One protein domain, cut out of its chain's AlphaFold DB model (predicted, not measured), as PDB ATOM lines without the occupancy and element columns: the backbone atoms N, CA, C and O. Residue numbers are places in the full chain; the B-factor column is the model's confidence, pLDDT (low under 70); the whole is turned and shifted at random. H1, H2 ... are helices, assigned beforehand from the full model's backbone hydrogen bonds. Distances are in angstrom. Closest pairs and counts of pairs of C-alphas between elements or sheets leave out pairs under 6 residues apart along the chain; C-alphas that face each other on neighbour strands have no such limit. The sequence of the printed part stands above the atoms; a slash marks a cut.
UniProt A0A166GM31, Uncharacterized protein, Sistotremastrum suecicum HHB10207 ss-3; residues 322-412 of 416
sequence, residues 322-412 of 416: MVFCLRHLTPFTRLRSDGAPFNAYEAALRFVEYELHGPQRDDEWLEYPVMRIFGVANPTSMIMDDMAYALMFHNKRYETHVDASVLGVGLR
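What this domain is: This is residues 322 to 412 of the 416 residues of an uncharacterized protein of Sistotremastrum suecicum HHB10207 ss-3 (UniProt A0A166GM31). H5 and H6 lie side by side as a helical hairpin, and H2 crosses over the pair at about a right angle; these three helices make the core. H1 packs on H5 at one end of the long axis, the short H4 packs on H2, and the short H3 lies at the other end of the long axis, touching no helix. The printed part has 91 residues with six named helices, in the order H1 to H6, and no named strand: the class is all helix. It is compact, with a radius of gyration of the C-alphas of 12.7 A, and spans 41 by 31 by 20 A.

How they stand to each other: Begin at H1, residues 322 to 329, which touches H5, residues 381 to 393, at a steep tilt of 59 degrees, opposite ways; the closest C-alphas, of Phe 324 and Phe 393, are 5.1 A apart. Next look at H2, residues 344 to 357, which is close to H1 but not clearly touching it, with the C-alphas of His 328 and Ala 344 8.0 A apart. H2 and H5 are the hubs, each touching three helices. With residues 344 to 348 alone H2 touches H5, about perpendicular at 89 degrees; the closest C-alphas are those of Ala 344 and Met 387, 4.6 A apart. H3, residues 362 to 365, is apart from H2. H4, residues 370 to 373, touches residues 347 to 351 of H2 alone, closest at the C-alphas of Arg 350 and Ile 373, 5.5 A apart. H6, residues 397 to 410, forms a hairpin with H5, a shallow tilt of 16 degrees, opposite ways; H5 touches it with residues 388 to 392 alone, and the closest C-alphas, of Ala 388 and Thr 400, are 5.7 A apart. H6 also touches H2, about perpendicular at 74 degrees, with the C-alphas of Val 352 and Asp 403 closest at 6.2 A. The helix packing is mostly crossed, one helix lying at a large angle to the next: of four touching pairs with a tilt, one is shallow. Every O i to N i+4 pair is within hydrogen-bond range in H1, H2 and H5, and 9 of 10 in H6; H3 and H4 are too short for such a pair.

Where its parts are: Find C-alpha 322 at (-47.165, -21.684, 27.197), where H1 begins; it runs 10.5 A to C-alpha 329. H2 starts from C-alpha 344 at (-37.639, -25.082, 13.337) and runs 19.9 A. H3 and H4 have four residues each, 5.8 A and 5.4 A long. H5 runs 18.4 A, and H6 runs 19.0 A to C-alpha 410 at (-33.936, -11.158, 3.925).

The domain as a whole: The two C-alphas farthest apart, of Met 322 and Asp 362, are 41.6 A apart. The printed part has no cut. The link from H1 to H2, residues 330 to 343, is long. The mean pLDDT of the printed part is 71.0; it is under 70 in 26 residues, among them 362 to 368 and 400 to 412.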
ATOM      1  N   MET A 322     -46.310 -20.598  27.678       73.81
ATOM      2  CA  MET A 322     -47.165 -21.684  27.197       73.81
ATOM      3  C   MET A 322     -47.580 -21.536  25.722       73.81
ATOM      4  O   MET A 322     -47.754 -22.542  25.038       73.81
ATOM      5  N   VAL A 323     -47.696 -20.305  25.212       75.19
ATOM      6  CA  VAL A 323     -47.997 -20.032  23.797       75.19
ATOM      7  C   VAL A 323     -46.824 -20.455  22.908       75.19
ATOM      8  O   VAL A 323     -47.039 -21.091  21.878       75.19
ATOM      9  N   PHE A 324     -45.583 -20.197  23.338       76.75
ATOM     10  CA  PHE A 324     -44.385 -20.681  22.644       76.75
ATOM     11  C   PHE A 324     -44.287 -22.206  22.694       76.75
ATOM     12  O   PHE A 324     -43.986 -22.823  21.678       76.75
ATOM     13  N   CYS A 325     -44.608 -22.826  23.838       75.31
ATOM     14  CA  CYS A 325     -44.621 -24.285  23.972       75.31
ATOM     15  C   CYS A 325     -45.617 -24.937  23.008       75.31
ATOM     16  O   CYS A 325     -45.263 -25.866  22.287       75.31
ATOM     17  N   LEU A 326     -46.859 -24.443  22.974       76.62
ATOM     18  CA  LEU A 326     -47.906 -24.983  22.107       76.62
ATOM     19  C   LEU A 326     -47.511 -24.855  20.635       76.62
ATOM     20  O   LEU A 326     -47.653 -25.802  19.864       76.62
ATOM     21  N   ARG A 327     -46.948 -23.703  20.266       75.81
ATOM     22  CA  ARG A 327     -46.507 -23.430  18.906       75.81
ATOM     23  C   ARG A 327     -45.315 -24.286  18.473       75.81
ATOM     24  O   ARG A 327     -45.338 -24.839  17.382       75.81
ATOM     25  N   HIS A 328     -44.325 -24.459  19.345       77.38
ATOM     26  CA  HIS A 328     -43.169 -25.324  19.108       77.38
ATOM     27  C   HIS A 328     -43.561 -26.805  18.954       77.38
ATOM     28  O   HIS A 328     -43.002 -27.511  18.121       77.38
ATOM     29  N   LEU A 329     -44.561 -27.271  19.710       76.00
ATOM     30  CA  LEU A 329     -45.090 -28.636  19.610       76.00
ATOM     31  C   LEU A 329     -46.005 -28.845  18.390       76.00
ATOM     32  O   LEU A 329     -46.237 -29.983  17.985       76.00
ATOM     33  N   THR A 330     -46.538 -27.767  17.808       77.75
ATOM     34  CA  THR A 330     -47.454 -27.807  16.657       77.75
ATOM     35  C   THR A 330     -47.075 -26.777  15.587       77.75
ATOM     36  O   THR A 330     -47.830 -25.831  15.335       77.75
ATOM     37  N   PRO A 331     -45.917 -26.952  14.924       77.50
ATOM     38  CA  PRO A 331     -45.495 -26.036  13.872       77.50
ATOM     39  C   PRO A 331     -46.445 -26.112  12.667       77.50
ATOM     40  O   PRO A 331     -47.056 -27.159  12.396       77.50
ATOM     41  N   PHE A 332     -46.571 -25.005  11.930       74.31
ATOM     42  CA  PHE A 332     -47.286 -25.011  10.647       74.31
ATOM     43  C   PHE A 332     -46.522 -25.833   9.609       74.31
ATOM     44  O   PHE A 332     -47.134 -26.567   8.831       74.31
ATOM     45  N   THR A 333     -45.192 -25.776   9.640       71.75
ATOM     46  CA  THR A 333     -44.338 -26.545   8.738       71.75
ATOM     47  C   THR A 333     -43.842 -27.805   9.422       71.75
ATOM     48  O   THR A 333     -43.124 -27.755  10.416       71.75
ATOM     49  N   ARG A 334     -44.223 -28.963   8.875       73.62
ATOM     50  CA  ARG A 334     -43.915 -30.270   9.478       73.62
ATOM     51  C   ARG A 334     -42.824 -31.047   8.756       73.62
ATOM     52  O   ARG A 334     -42.203 -31.900   9.381       73.62
ATOM     53  N   LEU A 335     -42.594 -30.780   7.471       77.62
ATOM     54  CA  LEU A 335     -41.718 -31.584   6.620       77.62
ATOM     55  C   LEU A 335     -40.778 -30.711   5.788       77.62
ATOM     56  O   LEU A 335     -41.132 -29.610   5.373       77.62
ATOM     57  N   ARG A 336     -39.586 -31.249   5.540       79.88
ATOM     58  CA  ARG A 336     -38.577 -30.745   4.606       79.88
ATOM     59  C   ARG A 336     -38.857 -31.232   3.180       79.88
ATOM     60  O   ARG A 336     -39.698 -32.106   2.969       79.88
ATOM     61  N   SER A 337     -38.115 -30.715   2.197       75.50
ATOM     62  CA  SER A 337     -38.247 -31.140   0.790       75.50
ATOM     63  C   SER A 337     -37.873 -32.609   0.538       75.50
ATOM     64  O   SER A 337     -38.286 -33.169  -0.470       75.50
ATOM     65  N   ASP A 338     -37.125 -33.240   1.444       75.94
ATOM     66  CA  ASP A 338     -36.748 -34.661   1.410       75.94
ATOM     67  C   ASP A 338     -37.734 -35.576   2.169       75.94
ATOM     68  O   ASP A 338     -37.522 -36.785   2.249       75.94
ATOM     69  N   GLY A 339     -38.815 -35.018   2.728       75.62
ATOM     70  CA  GLY A 339     -39.800 -35.752   3.523       75.62
ATOM     71  C   GLY A 339     -39.389 -36.012   4.977       75.62
ATOM     72  O   GLY A 339     -40.154 -36.636   5.711       75.62
ATOM     73  N   ALA A 340     -38.227 -35.526   5.426       82.69
ATOM     74  CA  ALA A 340     -37.830 -35.581   6.831       82.69
ATOM     75  C   ALA A 340     -38.591 -34.533   7.672       82.69
ATOM     76  O   ALA A 340     -39.025 -33.509   7.136       82.69
ATOM     77  N   PRO A 341     -38.752 -34.737   8.995       83.38
ATOM     78  CA  PRO A 341     -39.379 -33.745   9.864       83.38
ATOM     79  C   PRO A 341     -38.600 -32.421   9.870       83.38
ATOM     80  O   PRO A 341     -37.368 -32.401   9.947       83.38
ATOM     81  N   PHE A 342     -39.325 -31.304   9.792       83.31
ATOM     82  CA  PHE A 342     -38.733 -29.968   9.853       83.31
ATOM     83  C   PHE A 342     -38.426 -29.573  11.303       83.31
ATOM     84  O   PHE A 342     -39.312 -29.558  12.156       83.31
ATOM     85  N   ASN A 343     -37.163 -29.237  11.576       87.81
ATOM     86  CA  ASN A 343     -36.713 -28.764  12.882       87.81
ATOM     87  C   ASN A 343     -36.558 -27.238  12.867       87.81
ATOM     88  O   ASN A 343     -35.523 -26.712  12.454       87.81
ATOM     89  N   ALA A 344     -37.593 -26.539  13.337       85.81
ATOM     90  CA  ALA A 344     -37.639 -25.082  13.337       85.81
ATOM     91  C   ALA A 344     -36.546 -24.439  14.206       85.81
ATOM     92  O   ALA A 344     -35.990 -23.417  13.823       85.81
ATOM     93  N   TYR A 345     -36.183 -25.047  15.342       87.56
ATOM     94  CA  TYR A 345     -35.141 -24.498  16.217       87.56
ATOM     95  C   TYR A 345     -33.755 -24.576  15.569       87.56
ATOM     96  O   TYR A 345     -33.003 -23.606  15.561       87.56
ATOM     97  N   GLU A 346     -33.422 -25.725  14.983       89.25
ATOM     98  CA  GLU A 346     -32.135 -25.922  14.313       89.25
ATOM     99  C   GLU A 346     -32.014 -25.065  13.048       89.25
ATOM    100  O   GLU A 346     -30.965 -24.469  12.807       89.25
ATOM    101  N   ALA A 347     -33.095 -24.944  12.268       85.88
ATOM    102  CA  ALA A 347     -33.141 -24.038  11.124       85.88
ATOM    103  C   ALA A 347     -32.934 -22.575  11.551       85.88
ATOM    104  O   ALA A 347     -32.153 -21.865  10.918       85.88
ATOM    105  N   ALA A 348     -33.551 -22.154  12.659       83.44
ATOM    106  CA  ALA A 348     -33.369 -20.821  13.229       83.44
ATOM    107  C   ALA A 348     -31.924 -20.555  13.667       83.44
ATOM    108  O   ALA A 348     -31.376 -19.492  13.392       83.44
ATOM    109  N   LEU A 349     -31.260 -21.534  14.286       86.00
ATOM    110  CA  LEU A 349     -29.851 -21.392  14.657       86.00
ATOM    111  C   LEU A 349     -28.931 -21.319  13.434       86.00
ATOM    112  O   LEU A 349     -28.044 -20.472  13.416       86.00
ATOM    113  N   ARG A 350     -29.162 -22.135  12.396       85.38
ATOM    114  CA  ARG A 350     -28.402 -22.047  11.134       85.38
ATOM    115  C   ARG A 350     -28.599 -20.706  10.431       85.38
ATOM    116  O   ARG A 350     -27.652 -20.186   9.846       85.38
ATOM    117  N   PHE A 351     -29.816 -20.165  10.483       79.50
ATOM    118  CA  PHE A 351     -30.134 -18.840   9.959       79.50
ATOM    119  C   PHE A 351     -29.343 -17.763  10.706       79.50
ATOM    120  O   PHE A 351     -28.571 -17.028  10.100       79.50
ATOM    121  N   VAL A 352     -29.443 -17.735  12.035       73.75
ATOM    122  CA  VAL A 352     -28.725 -16.771  12.881       73.75
ATOM    123  C   VAL A 352     -27.209 -16.896  12.721       73.75
ATOM    124  O   VAL A 352     -26.504 -15.891  12.687       73.75
ATOM    125  N   GLU A 353     -26.687 -18.112  12.589       79.06
ATOM    126  CA  GLU A 353     -25.265 -18.350  12.360       79.06
ATOM    127  C   GLU A 353     -24.789 -17.764  11.027       79.06
ATOM    128  O   GLU A 353     -23.752 -17.098  11.006       79.06
ATOM    129  N   TYR A 354     -25.550 -17.966   9.945       74.06
ATOM    130  CA  TYR A 354     -25.263 -17.372   8.637       74.06
ATOM    131  C   TYR A 354     -25.320 -15.843   8.684       74.06
ATOM    132  O   TYR A 354     -24.458 -15.184   8.119       74.06
ATOM    133  N   GLU A 355     -26.268 -15.263   9.412       70.81
ATOM    134  CA  GLU A 355     -26.383 -13.806   9.516       70.81
ATOM    135  C   GLU A 355     -25.268 -13.165  10.342       70.81
ATOM    136  O   GLU A 355     -24.797 -12.069  10.035       70.81
ATOM    137  N   LEU A 356     -24.804 -13.851  11.386       61.16
ATOM    138  CA  LEU A 356     -23.726 -13.347  12.234       61.16
ATOM    139  C   LEU A 356     -22.343 -13.514  11.600       61.16
ATOM    140  O   LEU A 356     -21.472 -12.671  11.815       61.16
ATOM    141  N   HIS A 357     -22.125 -14.591  10.843       71.62
ATOM    142  CA  HIS A 357     -20.794 -14.960  10.345       71.62
ATOM    143  C   HIS A 357     -20.657 -14.855   8.823       71.62
ATOM    144  O   HIS A 357     -19.541 -14.914   8.307       71.62
ATOM    145  N   GLY A 358     -21.761 -14.643   8.112       59.69
ATOM    146  CA  GLY A 358     -21.808 -14.573   6.661       59.69
ATOM    147  C   GLY A 358     -21.754 -15.943   5.969       59.69
ATOM    148  O   GLY A 358     -21.844 -16.997   6.609       59.69
ATOM    149  N   PRO A 359     -21.620 -15.938   4.631       71.12
ATOM    150  CA  PRO A 359     -21.539 -17.148   3.819       71.12
ATOM    151  C   PRO A 359     -20.309 -17.991   4.144       71.12
ATOM    152  O   PRO A 359     -19.203 -17.484   4.327       71.12
ATOM    153  N   GLN A 360     -20.516 -19.306   4.181       72.56
ATOM    154  CA  GLN A 360     -19.474 -20.276   4.526       72.56
ATOM    155  C   GLN A 360     -18.727 -20.796   3.293       72.56
ATOM    156  O   GLN A 360     -17.667 -21.411   3.422       72.56
ATOM    157  N   ARG A 361     -19.284 -20.580   2.098       70.25
ATOM    158  CA  ARG A 361     -18.741 -21.050   0.821       70.25
ATOM    159  C   ARG A 361     -18.862 -19.963  -0.242       70.25
ATOM    160  O   ARG A 361     -19.713 -19.082  -0.142       70.25
ATOM    161  N   ASP A 362     -18.016 -20.041  -1.263       61.38
ATOM    162  CA  ASP A 362     -17.918 -19.022  -2.314       61.38
ATOM    163  C   ASP A 362     -19.203 -18.891  -3.161       61.38
ATOM    164  O   ASP A 362     -19.535 -17.802  -3.627       61.38
ATOM    165  N   ASP A 363     -19.964 -19.976  -3.318       59.91
ATOM    166  CA  ASP A 363     -21.259 -20.021  -4.009       59.91
ATOM    167  C   ASP A 363     -22.387 -19.328  -3.224       59.91
ATOM    168  O   ASP A 363     -23.261 -18.697  -3.819       59.91
ATOM    169  N   GLU A 364     -22.317 -19.334  -1.890       60.88
ATOM    170  CA  GLU A 364     -23.311 -18.703  -1.003       60.88
ATOM    171  C   GLU A 364     -23.252 -17.166  -1.002       60.88
ATOM    172  O   GLU A 364     -24.087 -16.501  -0.384       60.88
ATOM    173  N   TRP A 365     -22.257 -16.583  -1.679       49.50
ATOM    174  CA  TRP A 365     -22.194 -15.144  -1.947       49.50
ATOM    175  C   TRP A 365     -23.088 -14.715  -3.114       49.50
ATOM    176  O   TRP A 365     -23.400 -13.528  -3.231       49.50
ATOM    177  N   LEU A 366     -23.442 -15.646  -4.004       44.84
ATOM    178  CA  LEU A 366     -24.232 -15.385  -5.210       44.84
ATOM    179  C   LEU A 366     -25.694 -15.794  -5.034       44.84
ATOM    180  O   LEU A 366     -26.575 -15.130  -5.576       44.84
ATOM    181  N   GLU A 367     -25.941 -16.855  -4.271       55.78
ATOM    182  CA  GLU A 367     -27.272 -17.387  -4.004       55.78
ATOM    183  C   GLU A 367     -27.443 -17.623  -2.502       55.78
ATOM    184  O   GLU A 367     -26.572 -18.191  -1.841       55.78
ATOM    185  N   TYR A 368     -28.570 -17.169  -1.949       62.91
ATOM    186  CA  TYR A 368     -28.863 -17.393  -0.538       62.91
ATOM    187  C   TYR A 368     -28.986 -18.904  -0.289       62.91
ATOM    188  O   TYR A 368     -29.711 -19.569  -1.032       62.91
ATOM    189  N   PRO A 369     -28.335 -19.485   0.738       75.44
ATOM    190  CA  PRO A 369     -28.270 -20.936   0.914       75.44
ATOM    191  C   PRO A 369     -29.557 -21.507   1.534       75.44
ATOM    192  O   PRO A 369     -29.547 -22.158   2.583       75.44
ATOM    193  N   VAL A 370     -30.684 -21.284   0.852       76.19
ATOM    194  CA  VAL A 370     -32.055 -21.619   1.257       76.19
ATOM    195  C   VAL A 370     -32.170 -23.092   1.661       76.19
ATOM    196  O   VAL A 370     -32.636 -23.412   2.755       76.19
ATOM    197  N   MET A 371     -31.646 -23.999   0.833       80.69
ATOM    198  CA  MET A 371     -31.675 -25.438   1.109       80.69
ATOM    199  C   MET A 371     -30.818 -25.847   2.311       80.69
ATOM    200  O   MET A 371     -31.183 -26.783   3.022       80.69
ATOM    201  N   ARG A 372     -29.696 -25.168   2.575       83.00
ATOM    202  CA  ARG A 372     -28.838 -25.475   3.731       83.00
ATOM    203  C   ARG A 372     -29.467 -24.982   5.030       83.00
ATOM    204  O   ARG A 372     -29.421 -25.685   6.037       83.00
ATOM    205  N   ILE A 373     -30.040 -23.782   5.007       78.38
ATOM    206  CA  ILE A 373     -30.609 -23.144   6.194       78.38
ATOM    207  C   ILE A 373     -31.955 -23.787   6.544       78.38
ATOM    208  O   ILE A 373     -32.117 -24.330   7.642       78.38
ATOM    209  N   PHE A 374     -32.888 -23.802   5.588       80.44
ATOM    210  CA  PHE A 374     -34.278 -24.205   5.813       80.44
ATOM    211  C   PHE A 374     -34.568 -25.658   5.419       80.44
ATOM    212  O   PHE A 374     -35.559 -26.230   5.865       80.44
ATOM    213  N   GLY A 375     -33.732 -26.294   4.593       76.62
ATOM    214  CA  GLY A 375     -34.000 -27.661   4.127       76.62
ATOM    215  C   GLY A 375     -35.234 -27.784   3.226       76.62
ATOM    216  O   GLY A 375     -35.718 -28.900   3.020       76.62
ATOM    217  N   VAL A 376     -35.742 -26.656   2.718       75.50
ATOM    218  CA  VAL A 376     -36.871 -26.557   1.788       75.50
ATOM    219  C   VAL A 376     -36.521 -25.618   0.644       75.50
ATOM    220  O   VAL A 376     -35.817 -24.642   0.870       75.50
ATOM    221  N   ALA A 377     -37.012 -25.899  -0.564       70.00
ATOM    222  CA  ALA A 377     -36.680 -25.099  -1.747       70.00
ATOM    223  C   ALA A 377     -37.332 -23.705  -1.734       70.00
ATOM    224  O   ALA A 377     -36.688 -22.733  -2.104       70.00
ATOM    225  N   ASN A 378     -38.578 -23.610  -1.259       69.62
ATOM    226  CA  ASN A 378     -39.355 -22.369  -1.233       69.62
ATOM    227  C   ASN A 378     -39.867 -22.120   0.194       69.62
ATOM    228  O   ASN A 378     -40.939 -22.622   0.553       69.62
ATOM    229  N   PRO A 379     -39.096 -21.425   1.049       69.31
ATOM    230  CA  PRO A 379     -39.518 -21.158   2.411       69.31
ATOM    231  C   PRO A 379     -40.731 -20.218   2.425       69.31
ATOM    232  O   PRO A 379     -40.801 -19.239   1.678       69.31
ATOM    233  N   THR A 380     -41.706 -20.525   3.277       70.81
ATOM    234  CA  THR A 380     -42.916 -19.711   3.468       70.81
ATOM    235  C   THR A 380     -42.796 -18.872   4.737       70.81
ATOM    236  O   THR A 380     -42.015 -19.191   5.630       70.81
ATOM    237  N   SER A 381     -43.616 -17.826   4.871       62.53
ATOM    238  CA  SER A 381     -43.682 -17.024   6.105       62.53
ATOM    239  C   SER A 381     -43.972 -17.867   7.353       62.53
ATOM    240  O   SER A 381     -43.447 -17.591   8.426       62.53
ATOM    241  N   MET A 382     -44.728 -18.956   7.199       72.44
ATOM    242  CA  MET A 382     -45.054 -19.886   8.282       72.44
ATOM    243  C   MET A 382     -43.822 -20.584   8.876       72.44
ATOM    244  O   MET A 382     -43.797 -20.848  10.075       72.44
ATOM    245  N   ILE A 383     -42.799 -20.868   8.061       76.56
ATOM    246  CA  ILE A 383     -41.528 -21.452   8.528       76.56
ATOM    247  C   ILE A 383     -40.811 -20.492   9.470       76.56
ATOM    248  O   ILE A 383     -40.216 -20.908  10.462       76.56
ATOM    249  N   MET A 384     -40.914 -19.204   9.176       74.19
ATOM    250  CA  MET A 384     -40.242 -18.144   9.913       74.19
ATOM    251  C   MET A 384     -40.914 -17.887  11.249       74.19
ATOM    252  O   MET A 384     -40.238 -17.737  12.263       74.19
ATOM    253  N   ASP A 385     -42.246 -17.927  11.267       74.88
ATOM    254  CA  ASP A 385     -42.997 -17.930  12.516       74.88
ATOM    255  C   ASP A 385     -42.598 -19.147  13.362       74.88
ATOM    256  O   ASP A 385     -42.280 -19.017  14.540       74.88
ATOM    257  N   ASP A 386     -42.528 -20.343  12.776       81.62
ATOM    258  CA  ASP A 386     -42.124 -21.538  13.523       81.62
ATOM    259  C   ASP A 386     -40.698 -21.410  14.103       81.62
ATOM    260  O   ASP A 386     -40.463 -21.808  15.248       81.62
ATOM    261  N   MET A 387     -39.760 -20.807  13.363       83.75
ATOM    262  CA  MET A 387     -38.388 -20.521  13.808       83.75
ATOM    263  C   MET A 387     -38.339 -19.514  14.965       83.75
ATOM    264  O   MET A 387     -37.739 -19.802  16.005       83.75
ATOM    265  N   ALA A 388     -39.022 -18.375  14.832       77.19
ATOM    266  CA  ALA A 388     -39.049 -17.330  15.851       77.19
ATOM    267  C   ALA A 388     -39.660 -17.840  17.168       77.19
ATOM    268  O   ALA A 388     -39.112 -17.617  18.253       77.19
ATOM    269  N   TYR A 389     -40.762 -18.595  17.086       80.25
ATOM    270  CA  TYR A 389     -41.395 -19.205  18.258       80.25
ATOM    271  C   TYR A 389     -40.531 -20.317  18.867       80.25
ATOM    272  O   TYR A 389     -40.499 -20.448  20.093       80.25
ATOM    273  N   ALA A 390     -39.790 -21.082  18.058       85.25
ATOM    274  CA  ALA A 390     -38.848 -22.078  18.560       85.25
ATOM    275  C   ALA A 390     -37.669 -21.431  19.313       85.25
ATOM    276  O   ALA A 390     -37.334 -21.869  20.413       85.25
ATOM    277  N   LEU A 391     -37.080 -20.349  18.793       82.81
ATOM    278  CA  LEU A 391     -36.036 -19.600  19.504       82.81
ATOM    279  C   LEU A 391     -36.549 -19.046  20.842       82.81
ATOM    280  O   LEU A 391     -35.874 -19.169  21.866       82.81
ATOM    281  N   MET A 392     -37.768 -18.502  20.864       79.69
ATOM    282  CA  MET A 392     -38.386 -17.984  22.090       79.69
ATOM    283  C   MET A 392     -38.727 -19.081  23.099       79.69
ATOM    284  O   MET A 392     -38.530 -18.883  24.300       79.69
ATOM    285  N   PHE A 393     -39.173 -20.252  22.634       84.38
ATOM    286  CA  PHE A 393     -39.363 -21.435  23.475       84.38
ATOM    287  C   PHE A 393     -38.051 -21.856  24.161       84.38
ATOM    288  O   PHE A 393     -38.045 -22.141  25.355       84.38
ATOM    289  N   HIS A 394     -36.919 -21.780  23.459       84.06
ATOM    290  CA  HIS A 394     -35.590 -22.060  24.018       84.06
ATOM    291  C   HIS A 394     -34.926 -20.855  24.720       84.06
ATOM    292  O   HIS A 394     -33.745 -20.912  25.065       84.06
ATOM    293  N   ASN A 395     -35.671 -19.769  24.965       82.00
ATOM    294  CA  ASN A 395     -35.203 -18.535  25.609       82.00
ATOM    295  C   ASN A 395     -34.010 -17.853  24.897       82.00
ATOM    296  O   ASN A 395     -33.209 -17.154  25.521       82.00
ATOM    297  N   LYS A 396     -33.902 -18.022  23.575       78.94
ATOM    298  CA  LYS A 396     -32.863 -17.445  22.712       78.94
ATOM    299  C   LYS A 396     -33.258 -16.072  22.165       78.94
ATOM    300  O   LYS A 396     -33.349 -15.857  20.964       78.94
ATOM    301  N   ARG A 397     -33.537 -15.130  23.074       72.19
ATOM    302  CA  ARG A 397     -34.128 -13.816  22.741       72.19
ATOM    303  C   ARG A 397     -33.251 -12.956  21.831       72.19
ATOM    304  O   ARG A 397     -33.780 -12.241  20.988       72.19
ATOM    305  N   TYR A 398     -31.932 -13.005  22.016       68.50
ATOM    306  CA  TYR A 398     -30.992 -12.260  21.175       68.50
ATOM    307  C   TYR A 398     -31.017 -12.798  19.745       68.50
ATOM    308  O   TYR A 398     -31.142 -12.038  18.791       68.50
ATOM    309  N   GLU A 399     -30.991 -14.117  19.607       72.75
ATOM    310  CA  GLU A 399     -31.083 -14.815  18.335       72.75
ATOM    311  C   GLU A 399     -32.443 -14.567  17.671       72.75
ATOM    312  O   GLU A 399     -32.477 -14.333  16.473       72.75
ATOM    313  N   THR A 400     -33.542 -14.474  18.432       62.03
ATOM    314  CA  THR A 400     -34.852 -14.041  17.905       62.03
ATOM    315  C   THR A 400     -34.823 -12.600  17.387       62.03
ATOM    316  O   THR A 400     -35.553 -12.264  16.464       62.03
ATOM    317  N   HIS A 401     -34.001 -11.716  17.963       58.56
ATOM    318  CA  HIS A 401     -33.841 -10.346  17.461       58.56
ATOM    319  C   HIS A 401     -32.973 -10.290  16.202       58.56
ATOM    320  O   HIS A 401     -33.261  -9.495  15.310       58.56
ATOM    321  N   VAL A 402     -31.944 -11.135  16.098       54.56
ATOM    322  CA  VAL A 402     -31.178 -11.319  14.855       54.56
ATOM    323  C   VAL A 402     -32.100 -11.866  13.759       54.56
ATOM    324  O   VAL A 402     -32.172 -11.280  12.687       54.56
ATOM    325  N   ASP A 403     -32.900 -12.884  14.081       52.81
ATOM    326  CA  ASP A 403     -33.935 -13.458  13.215       52.81
ATOM    327  C   ASP A 403     -34.937 -12.373  12.762       52.81
ATOM    328  O   ASP A 403     -35.072 -12.097  11.577       52.81
ATOM    329  N   ALA A 404     -35.539 -11.615  13.681       51.94
ATOM    330  CA  ALA A 404     -36.513 -10.570  13.342       51.94
ATOM    331  C   ALA A 404     -35.924  -9.366  12.572       51.94
ATOM    332  O   ALA A 404     -36.579  -8.818  11.682       51.94
ATOM    333  N   SER A 405     -34.702  -8.931  12.903       45.00
ATOM    334  CA  SER A 405     -34.056  -7.764  12.274       45.00
ATOM    335  C   SER A 405     -33.564  -8.050  10.858       45.00
ATOM    336  O   SER A 405     -33.634  -7.169   9.999       45.00
ATOM    337  N   VAL A 406     -33.133  -9.285  10.597       47.75
ATOM    338  CA  VAL A 406     -32.734  -9.734   9.267       47.75
ATOM    339  C   VAL A 406     -33.951 -10.148   8.451       47.75
ATOM    340  O   VAL A 406     -33.999  -9.822   7.277       47.75
ATOM    341  N   LEU A 407     -34.979 -10.787   9.011       45.28
ATOM    342  CA  LEU A 407     -36.146 -11.242   8.236       45.28
ATOM    343  C   LEU A 407     -37.068 -10.127   7.743       45.28
ATOM    344  O   LEU A 407     -37.761 -10.312   6.741       45.28
ATOM    345  N   GLY A 408     -36.999  -8.937   8.344       40.88
ATOM    346  CA  GLY A 408     -37.533  -7.717   7.728       40.88
ATOM    347  C   GLY A 408     -36.812  -7.311   6.427       40.88
ATOM    348  O   GLY A 408     -37.347  -6.518   5.651       40.88
ATOM    349  N   VAL A 409     -35.619  -7.861   6.174       36.00
ATOM    350  CA  VAL A 409     -34.704  -7.523   5.068       36.00
ATOM    351  C   VAL A 409     -34.445  -8.716   4.122       36.00
ATOM    352  O   VAL A 409     -34.320  -8.510   2.917       36.00
ATOM    353  N   GLY A 410     -34.416  -9.957   4.622       33.94
ATOM    354  CA  GLY A 410     -33.936 -11.158   3.925       33.94
ATOM    355  C   GLY A 410     -34.988 -11.918   3.109       33.94
ATOM    356  O   GLY A 410     -34.679 -12.401   2.027       33.94
ATOM    357  N   LEU A 411     -36.258 -11.952   3.533       35.22
ATOM    358  CA  LEU A 411     -37.336 -12.631   2.783       35.22
ATOM    359  C   LEU A 411     -38.072 -11.740   1.778       35.22
ATOM    360  O   LEU A 411     -39.041 -12.172   1.157       35.22
ATOM    361  N   ARG A 412     -37.583 -10.515   1.554       34.09
ATOM    362  CA  ARG A 412     -37.914  -9.755   0.339       34.09
ATOM    363  C   ARG A 412     -37.194 -10.294  -0.904       34.09
ATOM    364  O   ARG A 412     -37.590  -9.934  -2.005       34.09
TER     365      ARG A 412